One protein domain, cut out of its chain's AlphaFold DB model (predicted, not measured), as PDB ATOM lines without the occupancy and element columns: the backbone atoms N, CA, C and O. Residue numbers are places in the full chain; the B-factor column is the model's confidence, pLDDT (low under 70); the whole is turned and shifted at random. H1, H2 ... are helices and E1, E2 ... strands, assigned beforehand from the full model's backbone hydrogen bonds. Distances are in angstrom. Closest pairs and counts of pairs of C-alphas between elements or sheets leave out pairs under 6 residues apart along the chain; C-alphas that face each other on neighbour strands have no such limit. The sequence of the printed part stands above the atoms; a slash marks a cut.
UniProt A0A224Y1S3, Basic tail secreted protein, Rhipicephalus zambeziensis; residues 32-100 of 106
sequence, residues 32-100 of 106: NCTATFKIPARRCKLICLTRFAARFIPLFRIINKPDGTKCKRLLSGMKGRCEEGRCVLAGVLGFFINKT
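AT A GLANCE: This is residues 32 to 100 of the 106 residues of the protein "Basic tail secreted protein" of Rhipicephalus zambeziensis (UniProt A0A224Y1S3). Two small three-stranded antiparallel sheets, E1 E2 E3 and then E4 E5 E6, follow each other end to end along a rod, with the short helix H1 beyond the second sheet at one end. The loop of residues 51 to 58, between E2 and E3, makes the opposite end. The printed part has 69 residues with six named strands and one named helix, in the order E1 E2 E3 E4 E5 E6 H1, and its class is mixed, helices and strands. Each sheet is a meander, in which each strand is the antiparallel neighbour of the one before. The whole is loose, with a radius of gyration of the C-alphas of 14.8 A, and the C-alphas span 49 by 18 by 18 A.

IN THESE COORDINATES: The printed part begins at Asn 32, and E1 follows at residues 33 to 38, 13.1 A from first to last C-alpha, with C-alpha 33 at (-70.128, -45.586, -177.126). E2 is residues 45 to 50, 15.3 A long, and E3 is residues 59 to 64, 16.1 A long, ending with C-alpha 64 at (-72.863, -42.668, -165.400). The second sheet begins with E4, residues 70 to 72, 7.2 A long. E5 is residues 79 to 83, 13.1 A long, and E6 is residues 86 to 89, 9.7 A long. H1 is residues 92 to 99, 11.1 A long, and its C-alpha 99 is at (-74.211, -36.863, -145.689).

HOW THE PARTS SIT: In the first sheet E1 and E3 are the edge strands and E2 is the inner strand. E1 and E2 form a hairpin, antiparallel at 151 degrees between their directions, with N 37 and O 47 at 2.8 A and N 49 and O 35 at 2.8 A, both within hydrogen-bond range. E2 and E3 form the next hairpin, antiparallel at 147 degrees, with N 48 and O 61 within hydrogen-bond range at 2.7 A. This sheet is only just strongly twisted, its C-alphas lying up to 4.4 A off its best plane. E3 and E4 are apart. The two sheets come nearer between E2 and E6, where the closest C-alphas, those of Lys 45 and Arg 86, are 7.7 A apart. E3 and E6 are only just apart, their closest C-alphas being 8.2 A from each other. In the second sheet E4 and E6 are the edge strands and E5 is the inner strand. E4 and E5 form a hairpin, antiparallel at 120 degrees, with N 80 and O 71 within hydrogen-bond range at 2.8 A. E5 and E6 form a hairpin, antiparallel at 135 degrees, with N 81 and O 88 within hydrogen-bond range at 2.8 A. H1 is on this second sheet but only grazes it, with its residues 94 to 98. The closest C-alphas of E6 and H1, those of Val 88 and Gly 94, are 6.6 A apart. H1 is not on the first sheet. In H1 every O i to N i+4 pair is within hydrogen-bond range.

THE WHOLE: The two C-alphas farthest apart are those of Arg 55 and Val 92, at 49.5 A, and the first and last printed C-alphas, those of Asn 32 and Thr 100, are 36.1 A apart. The printed part has no cut. No link is long: those from E3 to E4, E5 to E6 and E6 to H1 are tight, and the other three are short. The mean pLDDT of the printed part is 73.8, and 23 residues are under 70: residue 32, residues 51 to 58, residues 74 to 76 and residues 90 to 100. That last stretch includes H1, whose mean pLDDT is 59.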
ATOM      1  N   ASN A  32     -66.089 -46.960-175.702       64.62
ATOM      2  CA  ASN A  32     -66.411 -46.579-177.080       64.62
ATOM      3  C   ASN A  32     -67.929 -46.691-177.347       64.62
ATOM      4  O   ASN A  32     -68.419 -47.698-177.866       64.62
ATOM      5  N   CYS A  33     -68.688 -45.670-176.948       71.31
ATOM      6  CA  CYS A  33     -70.128 -45.586-177.126       71.31
ATOM      7  C   CYS A  33     -70.417 -45.141-178.556       71.31
ATOM      8  O   CYS A  33     -70.056 -44.043-178.964       71.31
ATOM      9  N   THR A  34     -71.099 -45.996-179.313       73.94
ATOM     10  CA  THR A  34     -71.586 -45.695-180.665       73.94
ATOM     11  C   THR A  34     -72.781 -44.744-180.625       73.94
ATOM     12  O   THR A  34     -72.901 -43.864-181.468       73.94
ATOM     13  N   ALA A  35     -73.653 -44.894-179.626       76.31
ATOM     14  CA  ALA A  35     -74.774 -43.993-179.385       76.31
ATOM     15  C   ALA A  35     -75.043 -43.881-177.883       76.31
ATOM     16  O   ALA A  35     -74.772 -44.816-177.125       76.31
ATOM     17  N   THR A  36     -75.590 -42.746-177.447       80.00
ATOM     18  CA  THR A  36     -76.029 -42.559-176.061       80.00
ATOM     19  C   THR A  36     -77.497 -42.162-176.004       80.00
ATOM     20  O   THR A  36     -77.937 -41.253-176.704       80.00
ATOM     21  N   PHE A  37     -78.258 -42.825-175.137       81.38
ATOM     22  CA  PHE A  37     -79.670 -42.532-174.902       81.38
ATOM     23  C   PHE A  37     -79.887 -42.070-173.463       81.38
ATOM     24  O   PHE A  37     -79.305 -42.602-172.511       81.38
ATOM     25  N   LYS A  38     -80.734 -41.051-173.291       81.50
ATOM     26  CA  LYS A  38     -81.099 -40.521-171.971       81.50
ATOM     27  C   LYS A  38     -82.135 -41.434-171.322       81.50
ATOM     28  O   LYS A  38     -83.138 -41.755-171.948       81.50
ATOM     29  N   ILE A  39     -81.937 -41.780-170.050       78.94
ATOM     30  CA  ILE A  39     -82.926 -42.539-169.274       78.94
ATOM     31  C   ILE A  39     -83.840 -41.543-168.545       78.94
ATOM     32  O   ILE A  39     -83.367 -40.845-167.642       78.94
ATOM     33  N   PRO A  40     -85.142 -41.457-168.874       70.56
ATOM     34  CA  PRO A  40     -86.043 -40.478-168.259       70.56
ATOM     35  C   PRO A  40     -86.161 -40.653-166.736       70.56
ATOM     36  O   PRO A  40     -86.140 -39.660-166.008       70.56
ATOM     37  N   ALA A  41     -86.173 -41.901-166.250       71.12
ATOM     38  CA  ALA A  41     -86.219 -42.230-164.822       71.12
ATOM     39  C   ALA A  41     -84.886 -41.995-164.078       71.12
ATOM     40  O   ALA A  41     -84.869 -41.850-162.859       71.12
ATOM     41  N   ARG A  42     -83.745 -41.950-164.780       77.75
ATOM     42  CA  ARG A  42     -82.404 -41.826-164.180       77.75
ATOM     43  C   ARG A  42     -81.639 -40.683-164.849       77.75
ATOM     44  O   ARG A  42     -80.830 -40.900-165.742       77.75
ATOM     45  N   ARG A  43     -81.849 -39.448-164.378       80.19
ATOM     46  CA  ARG A  43     -81.288 -38.214-164.982       80.19
ATOM     47  C   ARG A  43     -79.754 -38.171-165.089       80.19
ATOM     48  O   ARG A  43     -79.234 -37.449-165.939       80.19
ATOM     49  N   CYS A  44     -79.053 -38.924-164.242       85.38
ATOM     50  CA  CYS A  44     -77.590 -39.014-164.211       85.38
ATOM     51  C   CYS A  44     -77.044 -40.341-164.755       85.38
ATOM     52  O   CYS A  44     -75.859 -40.620-164.596       85.38
ATOM     53  N   LYS A  45     -77.885 -41.141-165.419       85.69
ATOM     54  CA  LYS A  45     -77.462 -42.343-166.137       85.69
ATOM     55  C   LYS A  45     -77.815 -42.227-167.613       85.69
ATOM     56  O   LYS A  45     -78.828 -41.637-167.991       85.69
ATOM     57  N   LEU A  46     -76.957 -42.795-168.440       84.81
ATOM     58  CA  LEU A  46     -77.115 -42.869-169.882       84.81
ATOM     59  C   LEU A  46     -77.027 -44.335-170.291       84.81
ATOM     60  O   LEU A  46     -76.273 -45.106-169.697       84.81
ATOM     61  N   ILE A  47     -77.781 -44.718-171.311       84.62
ATOM     62  CA  ILE A  47     -77.581 -45.998-171.982       84.62
ATOM     63  C   ILE A  47     -76.552 -45.753-173.074       84.62
ATOM     64  O   ILE A  47     -76.795 -44.981-173.994       84.62
ATOM     65  N   CYS A  48     -75.402 -46.389-172.947       82.75
ATOM     66  CA  CYS A  48     -74.369 -46.465-173.957       82.75
ATOM     67  C   CYS A  48     -74.629 -47.689-174.836       82.75
ATOM     68  O   CYS A  48     -74.638 -48.819-174.344       82.75
ATOM     69  N   LEU A  49     -74.827 -47.462-176.130       80.19
ATOM     70  CA  LEU A  49     -74.788 -48.508-177.139       80.19
ATOM     71  C   LEU A  49     -73.324 -48.743-177.513       80.19
ATOM     72  O   LEU A  49     -72.690 -47.858-178.087       80.19
ATOM     73  N   THR A  50     -72.776 -49.906-177.195       72.75
ATOM     74  CA  THR A  50     -71.452 -50.323-177.684       72.75
ATOM     75  C   THR A  50     -71.596 -51.117-178.980       72.75
ATOM     76  O   THR A  50     -72.596 -51.811-179.170       72.75
ATOM     77  N   ARG A  51     -70.608 -51.004-179.883       65.62
ATOM     78  CA  ARG A  51     -70.597 -51.751-181.151       65.62
ATOM     79  C   ARG A  51     -70.803 -53.249-180.898       65.62
ATOM     80  O   ARG A  51     -70.304 -53.801-179.922       65.62
ATOM     81  N   PHE A  52     -71.535 -53.865-181.819       57.41
ATOM     82  CA  PHE A  52     -71.871 -55.283-181.869       57.41
ATOM     83  C   PHE A  52     -70.653 -56.176-181.579       57.41
ATOM     84  O   PHE A  52     -69.728 -56.228-182.386       57.41
ATOM     85  N   ALA A  53     -70.657 -56.894-180.449       56.47
ATOM     86  CA  ALA A  53     -69.626 -57.900-180.147       56.47
ATOM     87  C   ALA A  53     -69.763 -59.158-181.027       56.47
ATOM     88  O   ALA A  53     -68.811 -59.901-181.222       56.47
ATOM     89  N   ALA A  54     -70.940 -59.358-181.608       56.62
ATOM     90  CA  ALA A  54     -71.212 -60.283-182.691       56.62
ATOM     91  C   ALA A  54     -72.329 -59.646-183.517       56.62
ATOM     92  O   ALA A  54     -73.234 -59.053-182.933       56.62
ATOM     93  N   ARG A  55     -72.231 -59.739-184.845       56.84
ATOM     94  CA  ARG A  55     -72.977 -59.063-185.933       56.84
ATOM     95  C   ARG A  55     -74.472 -58.698-185.735       56.84
ATOM     96  O   ARG A  55     -74.984 -57.951-186.556       56.84
ATOM     97  N   PHE A  56     -75.157 -59.172-184.691       56.75
ATOM     98  CA  PHE A  56     -76.596 -58.994-184.464       56.75
ATOM     99  C   PHE A  56     -77.041 -58.666-183.025       56.75
ATOM    100  O   PHE A  56     -78.212 -58.348-182.844       56.75
ATOM    101  N   ILE A  57     -76.170 -58.680-182.004       61.09
ATOM    102  CA  ILE A  57     -76.582 -58.350-180.622       61.09
ATOM    103  C   ILE A  57     -76.067 -56.958-180.222       61.09
ATOM    104  O   ILE A  57     -74.865 -56.803-179.972       61.09
ATOM    105  N   PRO A  58     -76.941 -55.935-180.143       61.59
ATOM    106  CA  PRO A  58     -76.558 -54.640-179.599       61.59
ATOM    107  C   PRO A  58     -76.256 -54.789-178.105       61.59
ATOM    108  O   PRO A  58     -77.127 -55.147-177.313       61.59
ATOM    109  N   LEU A  59     -75.014 -54.508-177.700       71.44
ATOM    110  CA  LEU A  59     -74.675 -54.429-176.284       71.44
ATOM    111  C   LEU A  59     -75.024 -53.045-175.753       71.44
ATOM    112  O   LEU A  59     -74.450 -52.037-176.168       71.44
ATOM    113  N   PHE A  60     -75.928 -53.024-174.780       79.00
ATOM    114  CA  PHE A  60     -76.260 -51.837-174.012       79.00
ATOM    115  C   PHE A  60     -75.523 -51.882-172.675       79.00
ATOM    116  O   PHE A  60     -75.602 -52.864-171.936       79.00
ATOM    117  N   ARG A  61     -74.829 -50.799-172.333       80.44
ATOM    118  CA  ARG A  61     -74.267 -50.582-170.999       80.44
ATOM    119  C   ARG A  61     -74.876 -49.341-170.388       80.44
ATOM    120  O   ARG A  61     -74.995 -48.312-171.042       80.44
ATOM    121  N   ILE A  62     -75.235 -49.412-169.116       82.81
ATOM    122  CA  ILE A  62     -75.652 -48.223-168.380       82.81
ATOM    123  C   ILE A  62     -74.388 -47.554-167.852       82.81
ATOM    124  O   ILE A  62     -73.676 -48.135-167.037       82.81
ATOM    125  N   ILE A  63     -74.121 -46.341-168.322       84.44
ATOM    126  CA  ILE A  63     -72.990 -45.528-167.880       84.44
ATOM    127  C   ILE A  63     -73.479 -44.351-167.042       84.44
ATOM    128  O   ILE A  63     -74.603 -43.857-167.200       84.44
ATOM    129  N   ASN A  64     -72.615 -43.889-166.146       84.44
ATOM    130  CA  ASN A  64     -72.863 -42.668-165.400       84.44
ATOM    131  C   ASN A  64     -72.609 -41.461-166.305       84.44
ATOM    132  O   ASN A  64     -71.684 -41.445-167.117       84.44
ATOM    133  N   LYS A  65     -73.462 -40.450-166.172       83.38
ATOM    134  CA  LYS A  65     -73.247 -39.149-166.797       83.38
ATOM    135  C   LYS A  65     -72.016 -38.493-166.152       83.38
ATOM    136  O   LYS A  65     -71.827 -38.709-164.956       83.38
ATOM    137  N   PRO A  66     -71.219 -37.701-166.892       81.69
ATOM    138  CA  PRO A  66     -70.070 -37.012-166.320       81.69
ATOM    139  C   PRO A  66     -70.456 -36.215-165.076       81.69
ATOM    140  O   PRO A  66     -71.511 -35.557-165.037       81.69
ATOM    141  N   ASP A  67     -69.592 -36.290-164.070       83.94
ATOM    142  CA  ASP A  67     -69.798 -35.599-162.808       83.94
ATOM    143  C   ASP A  67     -69.884 -34.080-163.031       83.94
ATOM    144  O   ASP A  67     -69.337 -33.515-163.979       83.94
ATOM    145  N   GLY A  68     -70.677 -33.407-162.203       80.81
ATOM    146  CA  GLY A  68     -70.966 -31.982-162.334       80.81
ATOM    147  C   GLY A  68     -72.068 -31.635-163.341       80.81
ATOM    148  O   GLY A  68     -72.544 -30.495-163.346       80.81
ATOM    149  N   THR A  69     -72.550 -32.592-164.145       85.44
ATOM    150  CA  THR A  69     -73.636 -32.324-165.099       85.44
ATOM    151  C   THR A  69     -74.911 -31.882-164.381       85.44
ATOM    152  O   THR A  69     -75.371 -32.547-163.456       85.44
ATOM    153  N   LYS A  70     -75.541 -30.790-164.835       85.31
ATOM    154  CA  LYS A  70     -76.798 -30.298-164.251       85.31
ATOM    155  C   LYS A  70     -77.903 -31.359-164.346       85.31
ATOM    156  O   LYS A  70     -78.145 -31.931-165.413       85.31
ATOM    157  N   CYS A  71     -78.603 -31.576-163.239       84.62
ATOM    158  CA  CYS A  71     -79.750 -32.474-163.144       84.62
ATOM    159  C   CYS A  71     -80.884 -31.823-162.338       84.62
ATOM    160  O   CYS A  71     -80.693 -30.808-161.667       84.62
ATOM    161  N   LYS A  72     -82.085 -32.395-162.428       83.44
ATOM    162  CA  LYS A  72     -83.260 -31.975-161.657       83.44
ATOM    163  C   LYS A  72     -83.805 -33.208-160.940       83.44
ATOM    164  O   LYS A  72     -84.026 -34.225-161.605       83.44
ATOM    165  N   ARG A  73     -83.987 -33.148-159.617       72.00
ATOM    166  CA  ARG A  73     -84.612 -34.252-158.866       72.00
ATOM    167  C   ARG A  73     -86.066 -34.406-159.310       72.00
ATOM    168  O   ARG A  73     -86.777 -33.410-159.409       72.00
ATOM    169  N   LEU A  74     -86.483 -35.644-159.583       64.31
ATOM    170  CA  LEU A  74     -87.840 -35.959-160.044       64.31
ATOM    171  C   LEU A  74     -88.895 -35.584-158.995       64.31
ATOM    172  O   LEU A  74     -89.902 -34.995-159.356       64.31
ATOM    173  N   LEU A  75     -88.621 -35.855-157.715       63.91
ATOM    174  CA  LEU A  75     -89.595 -35.676-156.633       63.91
ATOM    175  C   LEU A  75     -89.749 -34.226-156.149       63.91
ATOM    176  O   LEU A  75     -90.852 -33.816-155.825       63.91
ATOM    177  N   SER A  76     -88.675 -33.428-156.125       65.88
ATOM    178  CA  SER A  76     -88.738 -32.052-155.585       65.88
ATOM    179  C   SER A  76     -88.525 -30.958-156.629       65.88
ATOM    180  O   SER A  76     -88.539 -29.779-156.295       65.88
ATOM    181  N   GLY A  77     -88.209 -31.302-157.880       70.19
ATOM    182  CA  GLY A  77     -87.869 -30.316-158.909       70.19
ATOM    183  C   GLY A  77     -86.604 -29.488-158.618       70.19
ATOM    184  O   GLY A  77     -86.258 -28.597-159.397       70.19
ATOM    185  N   MET A  78     -85.891 -29.779-157.531       76.50
ATOM    186  CA  MET A  78     -84.703 -29.044-157.113       76.50
ATOM    187  C   MET A  78     -83.551 -29.279-158.090       76.50
ATOM    188  O   MET A  78     -83.328 -30.402-158.566       76.50
ATOM    189  N   LYS A  79     -82.824 -28.199-158.397       82.62
ATOM    190  CA  LYS A  79     -81.626 -28.240-159.241       82.62
ATOM    191  C   LYS A  79     -80.495 -28.933-158.483       82.62
ATOM    192  O   LYS A  79     -80.252 -28.665-157.308       82.62
ATOM    193  N   GLY A  80     -79.800 -29.810-159.184       85.88
ATOM    194  CA  GLY A  80     -78.706 -30.603-158.660       85.88
ATOM    195  C   GLY A  80     -77.582 -30.776-159.671       85.88
ATOM    196  O   GLY A  80     -77.631 -30.243-160.788       85.88
ATOM    197  N   ARG A  81     -76.578 -31.551-159.280       86.25
ATOM    198  CA  ARG A  81     -75.500 -32.020-160.150       86.25
ATOM    199  C   ARG A  81     -75.420 -33.538-160.109       86.25
ATOM    200  O   ARG A  81     -75.849 -34.166-159.145       86.25
ATOM    201  N   CYS A  82     -74.926 -34.121-161.188       85.69
ATOM    202  CA  CYS A  82     -74.613 -35.535-161.222       85.69
ATOM    203  C   CYS A  82     -73.311 -35.785-160.467       85.69
ATOM    204  O   CYS A  82     -72.317 -35.134-160.766       85.69
ATOM    205  N   GLU A  83     -73.341 -36.713-159.520       85.19
ATOM    206  CA  GLU A  83     -72.163 -37.271-158.856       85.19
ATOM    207  C   GLU A  83     -72.353 -38.786-158.775       85.19
ATOM    208  O   GLU A  83     -73.396 -39.259-158.309       85.19
ATOM    209  N   GLU A  84     -71.401 -39.548-159.311       82.06
ATOM    210  CA  GLU A  84     -71.406 -41.020-159.301       82.06
ATOM    211  C   GLU A  84     -72.712 -41.630-159.862       82.06
ATOM    212  O   GLU A  84     -73.236 -42.644-159.392       82.06
ATOM    213  N   GLY A  85     -73.294 -40.982-160.875       80.12
ATOM    214  CA  GLY A  85     -74.546 -41.426-161.497       80.12
ATOM    215  C   GLY A  85     -75.821 -41.118-160.702       80.12
ATOM    216  O   GLY A  85     -76.900 -41.609-161.062       80.12
ATOM    217  N   ARG A  86     -75.736 -40.293-159.653       82.38
ATOM    218  CA  ARG A  86     -76.876 -39.810-158.854       82.38
ATOM    219  C   ARG A  86     -77.046 -38.304-158.994       82.38
ATOM    220  O   ARG A  86     -76.079 -37.581-159.163       82.38
ATOM    221  N   CYS A  87     -78.289 -37.832-158.911       82.62
ATOM    222  CA  CYS A  87     -78.579 -36.400-158.884       82.62
ATOM    223  C   CYS A  87     -78.532 -35.898-157.437       82.62
ATOM    224  O   CYS A  87     -79.491 -36.094-156.682       82.62
ATOM    225  N   VAL A  88     -77.414 -35.284-157.053       81.88
ATOM    226  CA  VAL A  88     -77.218 -34.668-155.737       81.88
ATOM    227  C   VAL A  88     -77.619 -33.200-155.777       81.88
ATOM    228  O   VAL A  88     -77.542 -32.546-156.818       81.88
ATOM    229  N   LEU A  89     -78.092 -32.669-154.654       79.88
ATOM    230  CA  LEU A  89     -78.460 -31.260-154.567       79.88
ATOM    231  C   LEU A  89     -77.201 -30.384-154.655       79.88
ATOM    232  O   LEU A  89     -76.177 -30.715-154.066       79.88
ATOM    233  N   ALA A  90     -77.277 -29.264-155.372       67.88
ATOM    234  CA  ALA A  90     -76.154 -28.334-155.458       67.88
ATOM    235  C   ALA A  90     -76.117 -27.398-154.235       67.88
ATOM    236  O   ALA A  90     -77.163 -26.948-153.769       67.88
ATOM    237  N   GLY A  91     -74.914 -27.059-153.761       63.38
ATOM    238  CA  GLY A  91     -74.697 -26.094-152.677       63.38
ATOM    239  C   GLY A  91     -74.529 -26.724-151.290       63.38
ATOM    240  O   GLY A  91     -74.617 -27.938-151.121       63.38
ATOM    241  N   VAL A  92     -74.287 -25.873-150.290       60.88
ATOM    242  CA  VAL A  92     -73.977 -26.255-148.899       60.88
ATOM    243  C   VAL A  92     -75.062 -27.162-148.305       60.88
ATOM    244  O   VAL A  92     -74.763 -28.217-147.752       60.88
ATOM    245  N   LEU A  93     -76.335 -26.821-148.527       60.31
ATOM    246  CA  LEU A  93     -77.485 -27.620-148.093       60.31
ATOM    247  C   LEU A  93     -77.489 -29.030-148.714       60.31
ATOM    248  O   LEU A  93     -77.826 -30.011-148.059       60.31
ATOM    249  N   GLY A  94     -77.070 -29.144-149.975       59.28
ATOM    250  CA  GLY A  94     -76.959 -30.420-150.674       59.28
ATOM    251  C   GLY A  94     -75.876 -31.330-150.123       59.28
ATOM    252  O   GLY A  94     -76.093 -32.536-150.022       59.28
ATOM    253  N   PHE A  95     -74.755 -30.750-149.699       60.22
ATOM    254  CA  PHE A  95     -73.664 -31.475-149.055       60.22
ATOM    255  C   PHE A  95     -74.107 -32.088-147.717       60.22
ATOM    256  O   PHE A  95     -73.853 -33.266-147.459       60.22
ATOM    257  N   PHE A  96     -74.850 -31.328-146.906       57.91
ATOM    258  CA  PHE A  96     -75.398 -31.812-145.635       57.91
ATOM    259  C   PHE A  96     -76.487 -32.881-145.820       57.91
ATOM    260  O   PHE A  96     -76.479 -33.902-145.129       57.91
ATOM    261  N   ILE A  97     -77.386 -32.709-146.796       62.03
ATOM    262  CA  ILE A  97     -78.427 -33.708-147.097       62.03
ATOM    263  C   ILE A  97     -77.812 -34.994-147.680       62.03
ATOM    264  O   ILE A  97     -78.288 -36.092-147.408       62.03
ATOM    265  N   ASN A  98     -76.730 -34.896-148.459       54.47
ATOM    266  CA  ASN A  98     -76.049 -36.075-149.005       54.47
ATOM    267  C   ASN A  98     -75.298 -36.880-147.924       54.47
ATOM    268  O   ASN A  98     -75.157 -38.098-148.047       54.47
ATOM    269  N   LYS A  99     -74.839 -36.215-146.853       56.53
ATOM    270  CA  LYS A  99     -74.211 -36.863-145.689       56.53
ATOM    271  C   LYS A  99     -75.204 -37.421-144.660       56.53
ATOM    272  O   LYS A  99     -74.777 -38.140-143.763       56.53
ATOM    273  N   THR A 100     -76.498 -37.126-144.775       53.31
ATOM    274  CA  THR A 100     -77.538 -37.650-143.873       53.31
ATOM    275  C   THR A 100     -78.240 -38.885-144.465       53.31
ATOM    276  O   THR A 100     -78.290 -39.054-145.686       53.31
TER     277      THR A 100